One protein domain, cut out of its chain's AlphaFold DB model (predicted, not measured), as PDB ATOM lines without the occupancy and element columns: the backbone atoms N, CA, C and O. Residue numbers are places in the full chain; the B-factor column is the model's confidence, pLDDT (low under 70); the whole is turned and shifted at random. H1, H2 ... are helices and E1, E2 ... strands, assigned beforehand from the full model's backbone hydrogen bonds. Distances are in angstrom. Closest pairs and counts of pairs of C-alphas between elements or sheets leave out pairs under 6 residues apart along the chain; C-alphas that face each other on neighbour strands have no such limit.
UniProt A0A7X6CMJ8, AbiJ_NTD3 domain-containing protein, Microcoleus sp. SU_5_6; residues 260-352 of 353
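AT A GLANCE: This is residues 260 to 352 of the 353 residues of the protein "AbiJ_NTD3 domain-containing protein" of Microcoleus sp. SU_5_6 (UniProt A0A7X6CMJ8). A two-strand hairpin, E1 and E2, makes one end of the domain; at the other, H2 and H3 run side by side opposite ways, with H1 across where H2 begins and H3 ends. Short E3 lies between. The 93 printed residues hold three named strands, then three named helices, class mixed; only just compact, close to loose, radius of gyration of the C-alphas 14.4 A, spanning 41 by 29 by 26 A.

HOW THE PARTS SIT: Start at residues 260 to 261, antiparallel to 289 to 290 of E3, residues 289 to 291, which pairs with no named strand. E1, residues 268 to 273, and E2, residues 278 to 283, form an antiparallel hairpin at 152 degrees; N 270 and O 280 are 2.9 A apart. It is apart from H1, residues 302 to 313, H2, residues 320 to 332, and H3, residues 337 to 350. Residues 306 to 310 of H1 touch H2, about perpendicular at 81 degrees, closest C-alphas Val 306 and Arg 323, 6.5 A. H3 is close to H2 but not clearly touching, closest C-alphas Gln 331 and Arg 340, 6.7 A, at a shallow tilt of 27 degrees. Every helix O i to N i+4 pair is within hydrogen-bond range.

IN THESE COORDINATES: Find C-alpha 268 at (34.160, 4.069, 0.623); E1 and E2 each span 15.6 A. H1 spans 16.4 A, H2 18.3 A, and H3 20.2 A, ending at C-alpha 350 (42.526, -0.709, -29.577).

THE WHOLE: C-alphas 273 and 352, the two farthest apart, are 41.2 A apart. The printed part has no cut and no long link. Look for pLDDT under 70 at residues 270 to 280, 294 to 299, 317 to 318 and 345 to 352.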
ATOM      1  N   ILE A 260      40.950   0.266  -8.564       82.19
ATOM      2  CA  ILE A 260      39.497   0.301  -8.394       82.19
ATOM      3  C   ILE A 260      38.941   1.177  -9.516       82.19
ATOM      4  O   ILE A 260      39.355   2.324  -9.665       82.19
ATOM      5  N   PHE A 261      38.047   0.631 -10.335       86.69
ATOM      6  CA  PHE A 261      37.532   1.303 -11.530       86.69
ATOM      7  C   PHE A 261      36.078   0.918 -11.816       86.69
ATOM      8  O   PHE A 261      35.486   0.122 -11.090       86.69
ATOM      9  N   ALA A 262      35.489   1.504 -12.862       85.44
ATOM     10  CA  ALA A 262      34.112   1.239 -13.285       85.44
ATOM     11  C   ALA A 262      33.075   1.387 -12.151       85.44
ATOM     12  O   ALA A 262      32.160   0.570 -12.016       85.44
ATOM     13  N   ALA A 263      33.261   2.399 -11.299       86.31
ATOM     14  CA  ALA A 263      32.415   2.643 -10.142       86.31
ATOM     15  C   ALA A 263      31.152   3.416 -10.549       86.31
ATOM     16  O   ALA A 263      31.252   4.542 -11.028       86.31
ATOM     17  N   THR A 264      29.965   2.836 -10.355       85.31
ATOM     18  CA  THR A 264      28.690   3.551 -10.584       85.31
ATOM     19  C   THR A 264      28.331   4.475  -9.421       85.31
ATOM     20  O   THR A 264      27.608   5.450  -9.593       85.31
ATOM     21  N   GLU A 265      28.860   4.177  -8.235       84.31
ATOM     22  CA  GLU A 265      28.754   4.981  -7.019       84.31
ATOM     23  C   GLU A 265      30.138   5.083  -6.379       84.31
ATOM     24  O   GLU A 265      30.958   4.174  -6.526       84.31
ATOM     25  N   LYS A 266      30.417   6.179  -5.665       79.44
ATOM     26  CA  LYS A 266      31.723   6.379  -5.030       79.44
ATOM     27  C   LYS A 266      31.948   5.296  -3.955       79.44
ATOM     28  O   LYS A 266      31.143   5.220  -3.022       79.44
ATOM     29  N   PRO A 267      33.006   4.468  -4.064       81.38
ATOM     30  CA  PRO A 267      33.317   3.475  -3.045       81.38
ATOM     31  C   PRO A 267      33.909   4.149  -1.807       81.38
ATOM     32  O   PRO A 267      34.755   5.041  -1.924       81.38
ATOM     33  N   ASP A 268      33.500   3.687  -0.625       78.38
ATOM     34  CA  ASP A 268      34.160   4.069   0.623       78.38
ATOM     35  C   ASP A 268      35.344   3.132   0.831       78.38
ATOM     36  O   ASP A 268      35.188   1.919   1.006       78.38
ATOM     37  N   ILE A 269      36.541   3.705   0.768       78.12
ATOM     38  CA  ILE A 269      37.800   2.976   0.775       78.12
ATOM     39  C   ILE A 269      38.518   3.226   2.100       78.12
ATOM     40  O   ILE A 269      38.700   4.371   2.504       78.12
ATOM     41  N   VAL A 270      38.967   2.151   2.746       66.94
ATOM     42  CA  VAL A 270      39.844   2.199   3.919       66.94
ATOM     43  C   VAL A 270      41.155   1.511   3.560       66.94
ATOM     44  O   VAL A 270      41.162   0.423   2.986       66.94
ATOM     45  N   ILE A 271      42.273   2.157   3.882       64.75
ATOM     46  CA  ILE A 271      43.595   1.537   3.798       64.75
ATOM     47  C   ILE A 271      43.747   0.696   5.070       64.75
ATOM     48  O   ILE A 271      43.802   1.249   6.165       64.75
ATOM     49  N   ASP A 272      43.728  -0.631   4.928       56.03
ATOM     50  CA  ASP A 272      43.869  -1.557   6.058       56.03
ATOM     51  C   ASP A 272      45.322  -1.611   6.542       56.03
ATOM     52  O   ASP A 272      45.572  -1.647   7.745       56.03
ATOM     53  N   ASP A 273      46.267  -1.621   5.597       54.16
ATOM     54  CA  ASP A 273      47.704  -1.549   5.857       54.16
ATOM     55  C   ASP A 273      48.400  -0.863   4.665       54.16
ATOM     56  O   ASP A 273      48.356  -1.342   3.524       54.16
ATOM     57  N   ALA A 274      49.031   0.285   4.925       55.28
ATOM     58  CA  ALA A 274      49.741   1.065   3.914       55.28
ATOM     59  C   ALA A 274      51.027   0.372   3.419       55.28
ATOM     60  O   ALA A 274      51.485   0.656   2.309       55.28
ATOM     61  N   LEU A 275      51.603  -0.549   4.204       56.00
ATOM     62  CA  LEU A 275      52.771  -1.342   3.810       56.00
ATOM     63  C   LEU A 275      52.408  -2.434   2.805       56.00
ATOM     64  O   LEU A 275      53.197  -2.707   1.900       56.00
ATOM     65  N   ASP A 276      51.202  -2.988   2.896       55.06
ATOM     66  CA  ASP A 276      50.744  -4.074   2.018       55.06
ATOM     67  C   ASP A 276      49.956  -3.584   0.803       55.06
ATOM     68  O   ASP A 276      49.540  -4.392  -0.027       55.06
ATOM     69  N   MET A 277      49.733  -2.264   0.690       57.97
ATOM     70  CA  MET A 277      48.744  -1.692  -0.236       57.97
ATOM     71  C   MET A 277      47.399  -2.427  -0.132       57.97
ATOM     72  O   MET A 277      46.677  -2.591  -1.118       57.97
ATOM     73  N   ASN A 278      47.073  -2.908   1.072       62.12
ATOM     74  CA  ASN A 278      45.854  -3.650   1.292       62.12
ATOM     75  C   ASN A 278      44.738  -2.641   1.515       62.12
ATOM     76  O   ASN A 278      44.685  -1.924   2.517       62.12
ATOM     77  N   ILE A 279      43.880  -2.546   0.514       66.50
ATOM     78  CA  ILE A 279      42.769  -1.619   0.484       66.50
ATOM     79  C   ILE A 279      41.493  -2.433   0.689       66.50
ATOM     80  O   ILE A 279      41.235  -3.402  -0.026       66.50
ATOM     81  N   ARG A 280      40.654  -2.027   1.640       69.69
ATOM     82  CA  ARG A 280      39.319  -2.596   1.832       69.69
ATOM     83  C   ARG A 280      38.273  -1.606   1.352       69.69
ATOM     84  O   ARG A 280      38.342  -0.419   1.653       69.69
ATOM     85  N   ILE A 281      37.285  -2.108   0.621       73.62
ATOM     86  CA  ILE A 281      36.122  -1.314   0.232       73.62
ATOM     87  C   ILE A 281      35.045  -1.628   1.264       73.62
ATOM     88  O   ILE A 281      34.583  -2.760   1.349       73.62
ATOM     89  N   VAL A 282      34.722  -0.660   2.118       79.25
ATOM     90  CA  VAL A 282      33.799  -0.863   3.248       79.25
ATOM     91  C   VAL A 282      32.344  -0.602   2.864       79.25
ATOM     92  O   VAL A 282      31.441  -1.092   3.544       79.25
ATOM     93  N   ARG A 283      32.106   0.140   1.772       76.81
ATOM     94  CA  ARG A 283      30.783   0.338   1.158       76.81
ATOM     95  C   ARG A 283      30.883   0.441  -0.359       76.81
ATOM     96  O   ARG A 283      31.869   0.953  -0.882       76.81
ATOM     97  N   HIS A 284      29.826  -0.010  -1.035       82.56
ATOM     98  CA  HIS A 284      29.687  -0.011  -2.496       82.56
ATOM     99  C   HIS A 284      30.748  -0.854  -3.230       82.56
ATOM    100  O   HIS A 284      31.099  -0.562  -4.373       82.56
ATOM    101  N   GLU A 285      31.250  -1.925  -2.603       81.44
ATOM    102  CA  GLU A 285      32.182  -2.859  -3.255       81.44
ATOM    103  C   GLU A 285      31.554  -3.519  -4.494       81.44
ATOM    104  O   GLU A 285      32.202  -3.619  -5.530       81.44
ATOM    105  N   ASP A 286      30.259  -3.846  -4.446       81.94
ATOM    106  CA  ASP A 286      29.484  -4.390  -5.571       81.94
ATOM    107  C   ASP A 286      29.280  -3.387  -6.729       81.94
ATOM    108  O   ASP A 286      28.941  -3.762  -7.861       81.94
ATOM    109  N   LYS A 287      29.492  -2.092  -6.468       84.75
ATOM    110  CA  LYS A 287      29.303  -1.004  -7.440       84.75
ATOM    111  C   LYS A 287      30.558  -0.650  -8.218       84.75
ATOM    112  O   LYS A 287      30.480   0.191  -9.106       84.75
ATOM    113  N   CYS A 288      31.690  -1.291  -7.942       86.88
ATOM    114  CA  CYS A 288      32.959  -1.039  -8.618       86.88
ATOM    115  C   CYS A 288      33.633  -2.347  -9.047       86.88
ATOM    116  O   CYS A 288      33.197  -3.439  -8.691       86.88
ATOM    117  N   LEU A 289      34.666  -2.234  -9.874       87.81
ATOM    118  CA  LEU A 289      35.524  -3.333 -10.294       87.81
ATOM    119  C   LEU A 289      36.894  -3.193  -9.639       87.81
ATOM    120  O   LEU A 289      37.450  -2.097  -9.570       87.81
ATOM    121  N   VAL A 290      37.437  -4.318  -9.175       85.38
ATOM    122  CA  VAL A 290      38.691  -4.375  -8.421       85.38
ATOM    123  C   VAL A 290      39.709  -5.211  -9.184       85.38
ATOM    124  O   VAL A 290      39.664  -6.437  -9.161       85.38
ATOM    125  N   TYR A 291      40.647  -4.545  -9.847       83.19
ATOM    126  CA  TYR A 291      41.786  -5.198 -10.473       83.19
ATOM    127  C   TYR A 291      42.801  -5.615  -9.407       83.19
ATOM    128  O   TYR A 291      43.336  -4.779  -8.679       83.19
ATOM    129  N   ASP A 292      43.089  -6.907  -9.348       77.62
ATOM    130  CA  ASP A 292      43.860  -7.568  -8.294       77.62
ATOM    131  C   ASP A 292      45.242  -8.050  -8.774       77.62
ATOM    132  O   ASP A 292      45.889  -8.893  -8.154       77.62
ATOM    133  N   ARG A 293      45.726  -7.528  -9.909       76.50
ATOM    134  CA  ARG A 293      47.019  -7.919 -10.492       76.50
ATOM    135  C   ARG A 293      47.964  -6.725 -10.653       76.50
ATOM    136  O   ARG A 293      47.510  -5.635 -10.989       76.50
ATOM    137  N   PRO A 294      49.282  -6.913 -10.484       69.06
ATOM    138  CA  PRO A 294      50.249  -5.860 -10.766       69.06
ATOM    139  C   PRO A 294      50.305  -5.575 -12.279       69.06
ATOM    140  O   PRO A 294      50.442  -6.521 -13.064       69.06
ATOM    141  N   PRO A 295      50.242  -4.304 -12.726       68.00
ATOM    142  CA  PRO A 295      50.451  -3.952 -14.127       68.00
ATOM    143  C   PRO A 295      51.889  -4.301 -14.557       68.00
ATOM    144  O   PRO A 295      52.842  -3.751 -13.999       68.00
ATOM    145  N   PRO A 296      52.103  -5.182 -15.553       57.47
ATOM    146  CA  PRO A 296      53.450  -5.516 -16.010       57.47
ATOM    147  C   PRO A 296      54.124  -4.274 -16.605       57.47
ATOM    148  O   PRO A 296      53.593  -3.693 -17.553       57.47
ATOM    149  N   ALA A 297      55.273  -3.874 -16.047       57.41
ATOM    150  CA  ALA A 297      56.026  -2.676 -16.442       57.41
ATOM    151  C   ALA A 297      55.207  -1.364 -16.414       57.41
ATOM    152  O   ALA A 297      55.485  -0.447 -17.180       57.41
ATOM    153  N   GLY A 298      54.176  -1.284 -15.560       59.53
ATOM    154  CA  GLY A 298      53.322  -0.097 -15.428       59.53
ATOM    155  C   GLY A 298      52.232   0.049 -16.497       59.53
ATOM    156  O   GLY A 298      51.441   0.983 -16.419       59.53
ATOM    157  N   ASN A 299      52.129  -0.880 -17.458       65.25
ATOM    158  CA  ASN A 299      51.204  -0.764 -18.588       65.25
ATOM    159  C   ASN A 299      50.008  -1.721 -18.477       65.25
ATOM    160  O   ASN A 299      50.152  -2.953 -18.561       65.25
ATOM    161  N   LEU A 300      48.807  -1.146 -18.389       72.81
ATOM    162  CA  LEU A 300      47.528  -1.852 -18.435       72.81
ATOM    163  C   LEU A 300      46.857  -1.628 -19.798       72.81
ATOM    164  O   LEU A 300      46.512  -0.502 -20.138       72.81
ATOM    165  N   THR A 301      46.690  -2.691 -20.588       80.38
ATOM    166  CA  THR A 301      46.065  -2.619 -21.921       80.38
ATOM    167  C   THR A 301      44.627  -3.133 -21.888       80.38
ATOM    168  O   THR A 301      44.267  -3.926 -21.014       80.38
ATOM    169  N   TRP A 302      43.817  -2.725 -22.871       79.31
ATOM    170  CA  TRP A 302      42.436  -3.195 -23.039       79.31
ATOM    171  C   TRP A 302      42.343  -4.726 -23.070       79.31
ATOM    172  O   TRP A 302      41.576  -5.319 -22.315       79.31
ATOM    173  N   THR A 303      43.205  -5.379 -23.853       78.56
ATOM    174  CA  THR A 303      43.270  -6.845 -23.949       78.56
ATOM    175  C   THR A 303      43.497  -7.500 -22.585       78.56
ATOM    176  O   THR A 303      42.800  -8.448 -22.236       78.56
ATOM    177  N   LYS A 304      44.400  -6.950 -21.758       80.19
ATOM    178  CA  LYS A 304      44.668  -7.459 -20.401       80.19
ATOM    179  C   LYS A 304      43.478  -7.285 -19.456       80.19
ATOM    180  O   LYS A 304      43.255  -8.137 -18.598       80.19
ATOM    181  N   LEU A 305      42.733  -6.185 -19.585       83.44
ATOM    182  CA  LEU A 305      41.513  -5.954 -18.808       83.44
ATOM    183  C   LEU A 305      40.411  -6.940 -19.201       83.44
ATOM    184  O   LEU A 305      39.790  -7.528 -18.319       83.44
ATOM    185  N   VAL A 306      40.228  -7.192 -20.500       83.56
ATOM    186  CA  VAL A 306      39.281  -8.199 -21.002       83.56
ATOM    187  C   VAL A 306      39.670  -9.598 -20.522       83.56
ATOM    188  O   VAL A 306      38.828 -10.313 -19.987       83.56
ATOM    189  N   GLU A 307      40.940  -9.993 -20.628       82.94
ATOM    190  CA  GLU A 307      41.424 -11.285 -20.114       82.94
ATOM    191  C   GLU A 307      41.209 -11.442 -18.603       82.94
ATOM    192  O   GLU A 307      40.893 -12.532 -18.116       82.94
ATOM    193  N   TRP A 308      41.400 -10.364 -17.841       87.44
ATOM    194  CA  TRP A 308      41.097 -10.337 -16.415       87.44
ATOM    195  C   TRP A 308      39.591 -10.492 -16.158       87.44
ATOM    196  O   TRP A 308      39.211 -11.352 -15.363       87.44
ATOM    197  N   TRP A 309      38.746  -9.751 -16.877       86.38
ATOM    198  CA  TRP A 309      37.286  -9.806 -16.761       86.38
ATOM    199  C   TRP A 309      36.722 -11.194 -17.074       86.38
ATOM    200  O   TRP A 309      35.878 -11.709 -16.344       86.38
ATOM    201  N   CYS A 310      37.244 -11.842 -18.116       85.44
ATOM    202  CA  CYS A 310      36.865 -13.200 -18.509       85.44
ATOM    203  C   CYS A 310      37.160 -14.210 -17.395       85.44
ATOM    204  O   CYS A 310      36.331 -15.058 -17.073       85.44
ATOM    205  N   LYS A 311      38.325 -14.081 -16.746       84.19
ATOM    206  CA  LYS A 311      38.693 -14.927 -15.602       84.19
ATOM    207  C   LYS A 311      37.803 -14.671 -14.382       84.19
ATOM    208  O   LYS A 311      37.464 -15.628 -13.701       84.19
ATOM    209  N   GLN A 312      37.419 -13.420 -14.123       83.12
ATOM    210  CA  GLN A 312      36.524 -13.067 -13.012       83.12
ATOM    211  C   GLN A 312      35.088 -13.567 -13.221       83.12
ATOM    212  O   GLN A 312      34.444 -14.017 -12.281       83.12
ATOM    213  N   THR A 313      34.591 -13.526 -14.457       82.44
ATOM    214  CA  THR A 313      33.224 -13.954 -14.803       82.44
ATOM    215  C   THR A 313      33.127 -15.433 -15.192       82.44
ATOM    216  O   THR A 313      32.030 -15.922 -15.457       82.44
ATOM    217  N   ASN A 314      34.254 -16.159 -15.199       80.31
ATOM    218  CA  ASN A 314      34.378 -17.544 -15.664       80.31
ATOM    219  C   ASN A 314      33.838 -17.751 -17.096       80.31
ATOM    220  O   ASN A 314      33.192 -18.758 -17.396       80.31
ATOM    221  N   LYS A 315      34.096 -16.778 -17.978       79.56
ATOM    222  CA  LYS A 315      33.687 -16.771 -19.389       79.56
ATOM    223  C   LYS A 315      34.902 -16.856 -20.326       79.56
ATOM    224  O   LYS A 315      36.000 -16.437 -19.950       79.56
ATOM    225  N   PRO A 316      34.761 -17.419 -21.539       73.81
ATOM    226  CA  PRO A 316      35.870 -17.550 -22.482       73.81
ATOM    227  C   PRO A 316      36.292 -16.198 -23.087       73.81
ATOM    228  O   PRO A 316      35.464 -15.386 -23.478       73.81
ATOM    229  N   SER A 317      37.601 -15.977 -23.245       61.44
ATOM    230  CA  SER A 317      38.178 -14.697 -23.704       61.44
ATOM    231  C   SER A 317      37.922 -14.326 -25.168       61.44
ATOM    232  O   SER A 317      38.160 -13.182 -25.567       61.44
ATOM    233  N   ASN A 318      37.462 -15.288 -25.969       63.59
ATOM    234  CA  ASN A 318      37.120 -15.114 -27.383       63.59
ATOM    235  C   ASN A 318      35.633 -14.833 -27.620       63.59
ATOM    236  O   ASN A 318      35.216 -14.762 -28.772       63.59
ATOM    237  N   ASP A 319      34.847 -14.678 -26.559       72.19
ATOM    238  CA  ASP A 319      33.432 -14.364 -26.662       72.19
ATOM    239  C   ASP A 319      33.205 -12.849 -26.820       72.19
ATOM    240  O   ASP A 319      33.573 -12.044 -25.957       72.19
ATOM    241  N   GLU A 320      32.617 -12.453 -27.952       73.31
ATOM    242  CA  GLU A 320      32.244 -11.060 -28.234       73.31
ATOM    243  C   GLU A 320      31.216 -10.531 -27.229       73.31
ATOM    244  O   GLU A 320      31.253  -9.351 -26.876       73.31
ATOM    245  N   GLU A 321      30.345 -11.399 -26.711       77.19
ATOM    246  CA  GLU A 321      29.343 -11.029 -25.716       77.19
ATOM    247  C   GLU A 321      29.997 -10.627 -24.389       77.19
ATOM    248  O   GLU A 321      29.693  -9.562 -23.854       77.19
ATOM    249  N   THR A 322      30.989 -11.385 -23.918       77.19
ATOM    250  CA  THR A 322      31.773 -11.045 -22.717       77.19
ATOM    251  C   THR A 322      32.507  -9.700 -22.845       77.19
ATOM    252  O   THR A 322      32.600  -8.941 -21.874       77.19
ATOM    253  N   ARG A 323      33.012  -9.362 -24.041       79.06
ATOM    254  CA  ARG A 323      33.634  -8.048 -24.305       79.06
ATOM    255  C   ARG A 323      32.611  -6.921 -24.288       79.06
ATOM    256  O   ARG A 323      32.893  -5.861 -23.726       79.06
ATOM    257  N   ARG A 324      31.435  -7.150 -24.878       81.44
ATOM    258  CA  ARG A 324      30.322  -6.197 -24.870       81.44
ATOM    259  C   ARG A 324      29.853  -5.919 -23.444       81.44
ATOM    260  O   ARG A 324      29.773  -4.757 -23.070       81.44
ATOM    261  N   GLU A 325      29.644  -6.952 -22.632       84.62
ATOM    262  CA  GLU A 325      29.249  -6.813 -21.221       84.62
ATOM    263  C   GLU A 325      30.262  -5.995 -20.408       84.62
ATOM    264  O   GLU A 325      29.884  -5.137 -19.606       84.62
ATOM    265  N   PHE A 326      31.562  -6.221 -20.625       85.50
ATOM    266  CA  PHE A 326      32.602  -5.426 -19.973       85.50
ATOM    267  C   PHE A 326      32.565  -3.956 -20.416       85.50
ATOM    268  O   PHE A 326      32.660  -3.050 -19.585       85.50
ATOM    269  N   GLY A 327      32.383  -3.717 -21.719       84.19
ATOM    270  CA  GLY A 327      32.213  -2.378 -22.282       84.19
ATOM    271  C   GLY A 327      30.991  -1.651 -21.718       84.19
ATOM    272  O   GLY A 327      31.101  -0.494 -21.317       84.19
ATOM    273  N   GLU A 328      29.850  -2.330 -21.610       84.88
ATOM    274  CA  GLU A 328      28.623  -1.792 -21.012       84.88
ATOM    275  C   GLU A 328      28.820  -1.444 -19.534       84.88
ATOM    276  O   GLU A 328      28.433  -0.358 -19.095       84.88
ATOM    277  N   ARG A 329      29.491  -2.313 -18.765       85.31
ATOM    278  CA  ARG A 329      29.819  -2.039 -17.358       85.31
ATOM    279  C   ARG A 329      30.696  -0.795 -17.209       85.31
ATOM    280  O   ARG A 329      30.474  -0.011 -16.289       85.31
ATOM    281  N   LEU A 330      31.667  -0.598 -18.101       86.69
ATOM    282  CA  LEU A 330      32.499   0.604 -18.117       86.69
ATOM    283  C   LEU A 330      31.690   1.846 -18.484       86.69
ATOM    284  O   LEU A 330      31.767   2.843 -17.770       86.69
ATOM    285  N   GLN A 331      30.873   1.784 -19.535       83.81
ATOM    286  CA  GLN A 331      30.021   2.904 -19.946       83.81
ATOM    287  C   GLN A 331      29.041   3.329 -18.848       83.81
ATOM    288  O   GLN A 331      28.824   4.525 -18.656       83.81
ATOM    289  N   ALA A 332      28.494   2.372 -18.093       84.50
ATOM    290  CA  ALA A 332      27.590   2.641 -16.977       84.50
ATOM    291  C   ALA A 332      28.248   3.431 -15.831       84.50
ATOM    292  O   ALA A 332      27.544   4.069 -15.052       84.50
ATOM    293  N   SER A 333      29.580   3.405 -15.726       83.50
ATOM    294  CA  SER A 333      30.324   4.173 -14.722       83.50
ATOM    295  C   SER A 333      30.626   5.618 -15.130       83.50
ATOM    296  O   SER A 333      31.047   6.409 -14.288       83.50
ATOM    297  N   LEU A 334      30.417   5.976 -16.400       85.31
ATOM    298  CA  LEU A 334      30.783   7.288 -16.930       85.31
ATOM    299  C   LEU A 334      29.707   8.327 -16.611       85.31
ATOM    300  O   LEU A 334      28.530   8.153 -16.947       85.31
ATOM    301  N   GLN A 335      30.126   9.436 -16.006       78.56
ATOM    302  CA  GLN A 335      29.236  10.481 -15.492       78.56
ATOM    303  C   GLN A 335      29.105  11.673 -16.446       78.56
ATOM    304  O   GLN A 335      28.219  12.507 -16.263       78.56
ATOM    305  N   SER A 336      29.943  11.746 -17.487       79.06
ATOM    306  CA  SER A 336      29.922  12.828 -18.473       79.06
ATOM    307  C   SER A 336      29.937  12.336 -19.925       79.06
ATOM    308  O   SER A 336      30.380  11.232 -20.242       79.06
ATOM    309  N   GLU A 337      29.445  13.171 -20.841       73.50
ATOM    310  CA  GLU A 337      29.490  12.902 -22.286       73.50
ATOM    311  C   GLU A 337      30.933  12.872 -22.815       73.50
ATOM    312  O   GLU A 337      31.278  12.022 -23.635       73.50
ATOM    313  N   ALA A 338      31.809  13.725 -22.276       71.62
ATOM    314  CA  ALA A 338      33.229  13.756 -22.623       71.62
ATOM    315  C   ALA A 338      33.938  12.431 -22.290       71.62
ATOM    316  O   ALA A 338      34.704  11.917 -23.104       71.62
ATOM    317  N   GLU A 339      33.638  11.836 -21.132       75.81
ATOM    318  CA  GLU A 339      34.150  10.515 -20.752       75.81
ATOM    319  C   GLU A 339      33.695   9.414 -21.718       75.81
ATOM    320  O   GLU A 339      34.479   8.527 -22.061       75.81
ATOM    321  N   ARG A 340      32.443   9.473 -22.192       76.62
ATOM    322  CA  ARG A 340      31.893   8.496 -23.148       76.62
ATOM    323  C   ARG A 340      32.603   8.573 -24.492       76.62
ATOM    324  O   ARG A 340      32.989   7.539 -25.031       76.62
ATOM    325  N   VAL A 341      32.820   9.785 -24.999       74.50
ATOM    326  CA  VAL A 341      33.572  10.017 -26.243       74.50
ATOM    327  C   VAL A 341      35.019   9.542 -26.099       74.50
ATOM    328  O   VAL A 341      35.540   8.875 -26.990       74.50
ATOM    329  N   PHE A 342      35.656   9.819 -24.961       71.69
ATOM    330  CA  PHE A 342      37.018   9.370 -24.682       71.69
ATOM    331  C   PHE A 342      37.143   7.837 -24.658       71.69
ATOM    332  O   PHE A 342      38.057   7.287 -25.272       71.69
ATOM    333  N   LEU A 343      36.207   7.135 -24.008       73.31
ATOM    334  CA  LEU A 343      36.203   5.670 -23.971       73.31
ATOM    335  C   LEU A 343      35.966   5.057 -25.362       73.31
ATOM    336  O   LEU A 343      36.636   4.086 -25.715       73.31
ATOM    337  N   LEU A 344      35.054   5.632 -26.158       71.19
ATOM    338  CA  LEU A 344      34.787   5.190 -27.532       71.19
ATOM    339  C   LEU A 344      36.044   5.288 -28.402       71.19
ATOM    340  O   LEU A 344      36.434   4.292 -29.008       71.19
ATOM    341  N   LEU A 345      36.738   6.429 -28.364       64.81
ATOM    342  CA  LEU A 345      37.994   6.623 -29.093       64.81
ATOM    343  C   LEU A 345      39.029   5.554 -28.714       64.81
ATOM    344  O   LEU A 345      39.586   4.894 -29.588       64.81
ATOM    345  N   ILE A 346      39.253   5.314 -27.420       65.00
ATOM    346  CA  ILE A 346      40.225   4.305 -26.960       65.00
ATOM    347  C   ILE A 346      39.851   2.893 -27.429       65.00
ATOM    348  O   ILE A 346      40.735   2.118 -27.810       65.00
ATOM    349  N   SER A 347      38.561   2.551 -27.419       63.31
ATOM    350  CA  SER A 347      38.078   1.240 -27.867       63.31
ATOM    351  C   SER A 347      38.240   1.027 -29.379       63.31
ATOM    352  O   SER A 347      38.621  -0.066 -29.807       63.31
ATOM    353  N   GLU A 348      38.044   2.077 -30.184       61.44
ATOM    354  CA  GLU A 348      38.238   2.044 -31.639       61.44
ATOM    355  C   GLU A 348      39.721   1.917 -32.006       61.44
ATOM    356  O   GLU A 348      40.081   1.074 -32.830       61.44
ATOM    357  N   PHE A 349      40.601   2.670 -31.336       54.06
ATOM    358  CA  PHE A 349      42.052   2.578 -31.544       54.06
ATOM    359  C   PHE A 349      42.632   1.225 -31.113       54.06
ATOM    360  O   PHE A 349      43.556   0.728 -31.749       54.06
ATOM    361  N   SER A 350      42.074   0.602 -30.072       52.09
ATOM    362  CA  SER A 350      42.526  -0.709 -29.577       52.09
ATOM    363  C   SER A 350      42.026  -1.891 -30.418       52.09
ATOM    364  O   SER A 350      42.503  -3.007 -30.237       52.09
ATOM    365  N   SER A 351      41.061  -1.668 -31.319       49.41
ATOM    366  CA  SER A 351      40.520  -2.695 -32.226       49.41
ATOM    367  C   SER A 351      41.282  -2.786 -33.559       49.41
ATOM    368  O   SER A 351      41.024  -3.692 -34.347       49.41
ATOM    369  N   GLN A 352      42.209  -1.854 -33.822       40.09
ATOM    370  CA  GLN A 352      43.011  -1.784 -35.055       40.09
ATOM    371  C   GLN A 352      44.478  -2.222 -34.874       40.09
ATOM    372  O   GLN A 352      45.243  -2.168 -35.837       40.09
TER     373      GLN A 352